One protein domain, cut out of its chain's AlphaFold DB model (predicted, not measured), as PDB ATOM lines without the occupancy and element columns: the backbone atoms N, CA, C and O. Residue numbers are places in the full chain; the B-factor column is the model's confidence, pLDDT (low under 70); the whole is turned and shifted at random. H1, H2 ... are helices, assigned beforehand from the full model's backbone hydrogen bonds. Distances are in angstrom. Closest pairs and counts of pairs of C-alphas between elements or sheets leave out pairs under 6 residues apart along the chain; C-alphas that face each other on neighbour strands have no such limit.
ATOM      1  N   GLY A 438     207.423 165.701 161.509       73.06
ATOM      2  CA  GLY A 438     207.981 166.021 162.821       73.06
ATOM      3  C   GLY A 438     207.644 167.464 163.180       73.06
ATOM      4  O   GLY A 438     207.010 167.707 164.195       73.06
ATOM      5  N   ALA A 439     207.938 168.397 162.266       75.31
ATOM      6  CA  ALA A 439     207.509 169.786 162.396       75.31
ATOM      7  C   ALA A 439     205.977 169.915 162.436       75.31
ATOM      8  O   ALA A 439     205.457 170.581 163.315       75.31
ATOM      9  N   ALA A 440     205.234 169.237 161.552       77.44
ATOM     10  CA  ALA A 440     203.772 169.344 161.543       77.44
ATOM     11  C   ALA A 440     203.096 168.717 162.777       77.44
ATOM     12  O   ALA A 440     202.081 169.229 163.228       77.44
ATOM     13  N   LEU A 441     203.640 167.632 163.331       83.50
ATOM     14  CA  LEU A 441     203.177 166.997 164.567       83.50
ATOM     15  C   LEU A 441     203.548 167.848 165.773       83.50
ATOM     16  O   LEU A 441     202.742 167.955 166.685       83.50
ATOM     17  N   GLN A 442     204.723 168.478 165.760       84.31
ATOM     18  CA  GLN A 442     205.123 169.442 166.776       84.31
ATOM     19  C   GLN A 442     204.191 170.660 166.757       84.31
ATOM     20  O   GLN A 442     203.623 170.996 167.786       84.31
ATOM     21  N   THR A 443     203.918 171.239 165.585       86.94
ATOM     22  CA  THR A 443     202.941 172.326 165.432       86.94
ATOM     23  C   THR A 443     201.528 171.883 165.815       86.94
ATOM     24  O   THR A 443     200.793 172.634 166.444       86.94
ATOM     25  N   LEU A 444     201.120 170.656 165.473       88.62
ATOM     26  CA  LEU A 444     199.823 170.116 165.885       88.62
ATOM     27  C   LEU A 444     199.748 169.958 167.406       88.62
ATOM     28  O   LEU A 444     198.736 170.319 167.995       88.62
ATOM     29  N   LYS A 445     200.815 169.458 168.033       91.19
ATOM     30  CA  LYS A 445     200.935 169.330 169.484       91.19
ATOM     31  C   LYS A 445     200.855 170.700 170.154       91.19
ATOM     32  O   LYS A 445     200.022 170.872 171.031       91.19
ATOM     33  N   GLU A 446     201.620 171.678 169.682       92.25
ATOM     34  CA  GLU A 446     201.596 173.060 170.180       92.25
ATOM     35  C   GLU A 446     200.205 173.692 170.036       92.25
ATOM     36  O   GLU A 446     199.712 174.333 170.963       92.25
ATOM     37  N   ASN A 447     199.523 173.460 168.911       90.88
ATOM     38  CA  ASN A 447     198.161 173.945 168.694       90.88
ATOM     39  C   ASN A 447     197.146 173.249 169.610       90.88
ATOM     40  O   ASN A 447     196.235 173.903 170.114       90.88
ATOM     41  N   MET A 448     197.285 171.941 169.838       91.12
ATOM     42  CA  MET A 448     196.420 171.193 170.753       91.12
ATOM     43  C   MET A 448     196.645 171.606 172.205       91.12
ATOM     44  O   MET A 448     195.671 171.796 172.926       91.12
ATOM     45  N   GLU A 449     197.895 171.790 172.621       91.00
ATOM     46  CA  GLU A 449     198.254 172.280 173.953       91.00
ATOM     47  C   GLU A 449     197.747 173.709 174.158       91.00
ATOM     48  O   GLU A 449     197.135 173.996 175.181       91.00
ATOM     49  N   SER A 450     197.889 174.580 173.155       90.00
ATOM     50  CA  SER A 450     197.365 175.952 173.200       90.00
ATOM     51  C   SER A 450     195.836 175.983 173.254       90.00
ATOM     52  O   SER A 450     195.258 176.740 174.033       90.00
ATOM     53  N   ALA A 451     195.158 175.138 172.470       89.25
ATOM     54  CA  ALA A 451     193.700 175.033 172.480       89.25
ATOM     55  C   ALA A 451     193.174 174.434 173.794       89.25
ATOM     56  O   ALA A 451     192.179 174.913 174.332       89.25
ATOM     57  N   GLN A 452     193.849 173.418 174.340       86.62
ATOM     58  CA  GLN A 452     193.517 172.852 175.647       86.62
ATOM     59  C   GLN A 452     193.777 173.846 176.777       86.62
ATOM     60  O   GLN A 452     192.951 173.945 177.680       86.62
ATOM     61  N   ALA A 453     194.871 174.610 176.718       80.75
ATOM     62  CA  ALA A 453     195.140 175.680 177.668       80.75
ATOM     63  C   ALA A 453     194.024 176.731 177.610       80.75
ATOM     64  O   ALA A 453     193.423 177.029 178.636       80.75
ATOM     65  N   ALA A 454     193.668 177.218 176.417       85.88
ATOM     66  CA  ALA A 454     192.580 178.180 176.243       85.88
ATOM     67  C   ALA A 454     191.233 177.650 176.772       85.88
ATOM     68  O   ALA A 454     190.517 178.377 177.461       85.88
ATOM     69  N   LEU A 455     190.913 176.375 176.521       83.88
ATOM     70  CA  LEU A 455     189.703 175.737 177.047       83.88
ATOM     71  C   LEU A 455     189.716 175.647 178.578       83.88
ATOM     72  O   LEU A 455     188.736 176.039 179.212       83.88
ATOM     73  N   ARG A 456     190.832 175.218 179.178       77.62
ATOM     74  CA  ARG A 456     191.000 175.157 180.639       77.62
ATOM     75  C   ARG A 456     190.913 176.533 181.299       77.62
ATOM     76  O   ARG A 456     190.326 176.646 182.367       77.62
ATOM     77  N   PHE A 457     191.430 177.579 180.655       77.50
ATOM     78  CA  PHE A 457     191.299 178.954 181.149       77.50
ATOM     79  C   PHE A 457     189.875 179.500 181.020       77.50
ATOM     80  O   PHE A 457     189.449 180.288 181.860       77.50
ATOM     81  N   SER A 458     189.126 179.089 179.993       82.06
ATOM     82  CA  SER A 458     187.748 179.554 179.793       82.06
ATOM     83  C   SER A 458     186.738 178.910 180.749       82.06
ATOM     84  O   SER A 458     185.759 179.551 181.128       82.06
ATOM     85  N   HIS A 459     186.987 177.667 181.171       80.44
ATOM     86  CA  HIS A 459     186.112 176.918 182.070       80.44
ATOM     87  C   HIS A 459     186.930 176.082 183.058       80.44
ATOM     88  O   HIS A 459     186.935 174.853 182.952       80.44
ATOM     89  N   PRO A 460     187.618 176.713 184.026       73.38
ATOM     90  CA  PRO A 460     188.217 175.963 185.114       73.38
ATOM     91  C   PRO A 460     187.080 175.280 185.875       73.38
ATOM     92  O   PRO A 460     186.233 175.938 186.487       73.38
ATOM     93  N   SER A 461     187.005 173.952 185.792       80.06
ATOM     94  CA  SER A 461     186.116 173.219 186.681       80.06
ATOM     95  C   SER A 461     186.638 173.426 188.105       80.06
ATOM     96  O   SER A 461     187.837 173.300 188.344       80.06
ATOM     97  N   VAL A 462     185.761 173.778 189.048       78.56
ATOM     98  CA  VAL A 462     186.158 174.088 190.439       78.56
ATOM     99  C   VAL A 462     186.965 172.935 191.066       78.56
ATOM    100  O   VAL A 462     187.849 173.167 191.876       78.56
ATOM    101  N   GLY A 463     186.746 171.691 190.623       85.19
ATOM    102  CA  GLY A 463     187.544 170.538 191.055       85.19
ATOM    103  C   GLY A 463     188.927 170.400 190.396       85.19
ATOM    104  O   GLY A 463     189.808 169.775 190.980       85.19
ATOM    105  N   GLU A 464     189.155 170.952 189.199       82.75
ATOM    106  CA  GLU A 464     190.489 170.939 188.572       82.75
ATOM    107  C   GLU A 464     191.434 171.951 189.213       82.75
ATOM    108  O   GLU A 464     192.623 171.662 189.326       82.75
ATOM    109  N   THR A 465     190.932 173.109 189.651       85.50
ATOM    110  CA  THR A 465     191.763 174.101 190.348       85.50
ATOM    111  C   THR A 465     192.257 173.562 191.682       85.50
ATOM    112  O   THR A 465     193.449 173.653 191.955       85.50
ATOM    113  N   ASP A 466     191.380 172.906 192.445       89.50
ATOM    114  CA  ASP A 466     191.735 172.313 193.738       89.50
ATOM    115  C   ASP A 466     192.764 171.185 193.568       89.50
ATOM    116  O   ASP A 466     193.738 171.094 194.315       89.50
ATOM    117  N   ARG A 467     192.603 170.358 192.525       91.19
ATOM    118  CA  ARG A 467     193.561 169.294 192.201       91.19
ATOM    119  C   ARG A 467     194.922 169.846 191.777       91.19
ATOM    120  O   ARG A 467     195.947 169.319 192.204       91.19
ATOM    121  N   LEU A 468     194.948 170.881 190.936       90.25
ATOM    122  CA  LEU A 468     196.198 171.524 190.522       90.25
ATOM    123  C   LEU A 468     196.895 172.192 191.710       90.25
ATOM    124  O   LEU A 468     198.114 172.097 191.825       90.25
ATOM    125  N   GLU A 469     196.144 172.815 192.616       93.12
ATOM    126  CA  GLU A 469     196.700 173.392 193.840       93.12
ATOM    127  C   GLU A 469     197.304 172.310 194.751       93.12
ATOM    128  O   GLU A 469     198.387 172.498 195.307       93.12
ATOM    129  N   GLU A 470     196.659 171.145 194.867       95.56
ATOM    130  CA  GLU A 470     197.194 170.009 195.621       95.56
ATOM    131  C   GLU A 470     198.456 169.415 194.971       95.56
ATOM    132  O   GLU A 470     199.422 169.094 195.672       95.56
ATOM    133  N   GLU A 471     198.495 169.324 193.637       95.44
ATOM    134  CA  GLU A 471     199.683 168.897 192.892       95.44
ATOM    135  C   GLU A 471     200.847 169.886 193.085       95.44
ATOM    136  O   GLU A 471     201.962 169.452 193.387       95.44
ATOM    137  N   VAL A 472     200.602 171.201 193.017       95.94
ATOM    138  CA  VAL A 472     201.621 172.237 193.283       95.94
ATOM    139  C   VAL A 472     202.144 172.140 194.717       95.94
ATOM    140  O   VAL A 472     203.354 172.027 194.911       95.94
ATOM    141  N   LYS A 473     201.260 172.042 195.718       95.44
ATOM    142  CA  LYS A 473     201.654 171.837 197.126       95.44
ATOM    143  C   LYS A 473     202.410 170.524 197.343       95.44
ATOM    144  O   LYS A 473     203.210 170.398 198.273       95.44
ATOM    145  N   SER A 474     202.148 169.496 196.534       96.50
ATOM    146  CA  SER A 474     202.932 168.259 196.560       96.50
ATOM    147  C   SER A 474     204.327 168.450 195.966       96.50
ATOM    148  O   SER A 474     205.257 167.795 196.440       96.50
ATOM    149  N   PHE A 475     204.485 169.279 194.933       95.88
ATOM    150  CA  PHE A 475     205.793 169.593 194.360       95.88
ATOM    151  C   PHE A 475     206.632 170.457 195.301       95.88
ATOM    152  O   PHE A 475     207.802 170.145 195.498       95.88
ATOM    153  N   GLU A 476     206.035 171.465 195.936       95.44
ATOM    154  CA  GLU A 476     206.712 172.315 196.926       95.44
ATOM    155  C   GLU A 476     207.282 171.483 198.082       95.44
ATOM    156  O   GLU A 476     208.477 171.568 198.362       95.44
ATOM    157  N   ARG A 477     206.488 170.563 198.650       96.56
ATOM    158  CA  ARG A 477     206.964 169.633 199.694       96.56
ATOM    159  C   ARG A 477     208.141 168.765 199.245       96.56
ATOM    160  O   ARG A 477     209.067 168.542 200.015       96.56
ATOM    161  N   LYS A 478     208.130 168.283 197.997       96.94
ATOM    162  CA  LYS A 478     209.249 167.492 197.450       96.94
ATOM    163  C   LYS A 478     210.513 168.331 197.277       96.94
ATOM    164  O   LYS A 478     211.610 167.815 197.458       96.94
ATOM    165  N   ILE A 479     210.375 169.603 196.906       95.69
ATOM    166  CA  ILE A 479     211.513 170.521 196.792       95.69
ATOM    167  C   ILE A 479     212.108 170.785 198.178       95.69
ATOM    168  O   ILE A 479     213.325 170.694 198.329       95.69
ATOM    169  N   GLU A 480     211.272 171.046 199.186       96.06
ATOM    170  CA  GLU A 480     211.713 171.220 200.576       96.06
ATOM    171  C   GLU A 480     212.458 169.985 201.094       96.06
ATOM    172  O   GLU A 480     213.571 170.117 201.599       96.06
ATOM    173  N   GLU A 481     211.926 168.780 200.868       96.88
ATOM    174  CA  GLU A 481     212.572 167.521 201.263       96.88
ATOM    175  C   GLU A 481     213.961 167.352 200.617       96.88
ATOM    176  O   GLU A 481     214.936 166.984 201.279       96.88
ATOM    177  N   VAL A 482     214.096 167.679 199.327       95.94
ATOM    178  CA  VAL A 482     215.388 167.630 198.623       95.94
ATOM    179  C   VAL A 482     216.370 168.666 199.177       95.94
ATOM    180  O   VAL A 482     217.566 168.376 199.297       95.94
ATOM    181  N   LEU A 483     215.900 169.867 199.515       94.94
ATOM    182  CA  LEU A 483     216.735 170.913 200.107       94.94
ATOM    183  C   LEU A 483     217.189 170.539 201.522       94.94
ATOM    184  O   LEU A 483     218.366 170.718 201.838       94.94
ATOM    185  N   GLU A 484     216.313 169.962 202.344       95.50
ATOM    186  CA  GLU A 484     216.664 169.462 203.675       95.50
ATOM    187  C   GLU A 484     217.688 168.328 203.606       95.50
ATOM    188  O   GLU A 484     218.682 168.356 204.336       95.50
ATOM    189  N   LEU A 485     217.517 167.377 202.682       95.69
ATOM    190  CA  LEU A 485     218.493 166.312 202.449       95.69
ATOM    191  C   LEU A 485     219.856 166.879 202.043       95.69
ATOM    192  O   LEU A 485     220.883 166.475 202.593       95.69
ATOM    193  N   ARG A 486     219.891 167.857 201.130       90.62
ATOM    194  CA  ARG A 486     221.143 168.520 200.732       90.62
ATOM    195  C   ARG A 486     221.791 169.266 201.893       90.62
ATOM    196  O   ARG A 486     222.994 169.126 202.097       90.62
ATOM    197  N   LEU A 487     221.016 170.014 202.677       92.06
ATOM    198  CA  LEU A 487     221.517 170.701 203.867       92.06
ATOM    199  C   LEU A 487     222.041 169.712 204.913       92.06
ATOM    200  O   LEU A 487     223.059 169.986 205.543       92.06
ATOM    201  N   SER A 488     221.390 168.559 205.078       90.62
ATOM    202  CA  SER A 488     221.857 167.491 205.965       90.62
ATOM    203  C   SER A 488     223.194 166.916 205.500       90.62
ATOM    204  O   SER A 488     224.088 166.748 206.323       90.62
ATOM    205  N   ILE A 489     223.360 166.666 204.197       88.12
ATOM    206  CA  ILE A 489     224.621 166.177 203.615       88.12
ATOM    207  C   ILE A 489     225.743 167.202 203.811       88.12
ATOM    208  O   ILE A 489     226.855 166.845 204.191       88.12
ATOM    209  N   VAL A 490     225.465 168.491 203.595       85.62
ATOM    210  CA  VAL A 490     226.454 169.552 203.838       85.62
ATOM    211  C   VAL A 490     226.823 169.606 205.323       85.62
ATOM    212  O   VAL A 490     228.004 169.639 205.651       85.62
ATOM    213  N   LYS A 491     225.844 169.533 206.233       83.00
ATOM    214  CA  LYS A 491     226.097 169.511 207.682       83.00
ATOM    215  C   LYS A 491     226.888 168.281 208.136       83.00
ATOM    216  O   LYS A 491     227.688 168.408 209.054       83.00
ATOM    217  N   SER A 492     226.678 167.113 207.526       82.69
ATOM    218  CA  SER A 492     227.428 165.898 207.869       82.69
ATOM    219  C   SER A 492     228.837 165.879 207.277       82.69
ATOM    220  O   SER A 492     229.734 165.294 207.874       82.69
ATOM    221  N   ASN A 493     229.035 166.510 206.114       76.56
ATOM    222  CA  ASN A 493     230.301 166.464 205.377       76.56
ATOM    223  C   ASN A 493     231.235 167.633 205.693       76.56
ATOM    224  O   ASN A 493     232.445 167.509 205.503       76.56
ATOM    225  N   VAL A 494     230.719 168.745 206.218       75.38
ATOM    226  CA  VAL A 494     231.550 169.741 206.901       75.38
ATOM    227  C   VAL A 494     231.893 169.163 208.271       75.38
ATOM    228  O   VAL A 494     231.288 169.498 209.287       75.38
TER     229      VAL A 494
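This is residues 438 to 494 of the 529 residues of the protein "RWP-RK domain-containing protein" of Gracilariopsis chorda (UniProt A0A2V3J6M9). Two helices, H1 and then the longer H2, meet near their ends as an open V, with residues 459 to 461 at the corner. The arms spread away from each other, and nothing fills the space between them. The printed part has 57 residues with two named helices and no named strand, and its class is all helix. It is extended, with a radius of gyration of the C-alphas of 19.1 A, and only just flat, spanning 52 by 35 by 9 A.

H1, residues 438 to 458, and H2, residues 462 to 493, are apart, with no C-alpha of the one within 8 A of the other. A tight link of 3 residues joins them. Residues 438 to 455, which belong to H1, stand free, and so do residues 466 to 494, of which 466 to 493 belong to H2. In H1 every O i to N i+4 pair is within hydrogen-bond range; in H2, 27 of 28 are.

H1 begins at C-alpha 438, (207.981, 166.021, 162.821), and measures 29.7 A from first to last C-alpha. H2 measures 47.2 A, from C-alpha 462 at (186.158, 174.088, 190.439) to C-alpha 493 at (230.301, 166.464, 205.377).

The two C-alphas farthest apart, those of Ala 440 and Val 494, are 53.2 A apart. The printed part has no cut, and no printed residue has a pLDDT under 70.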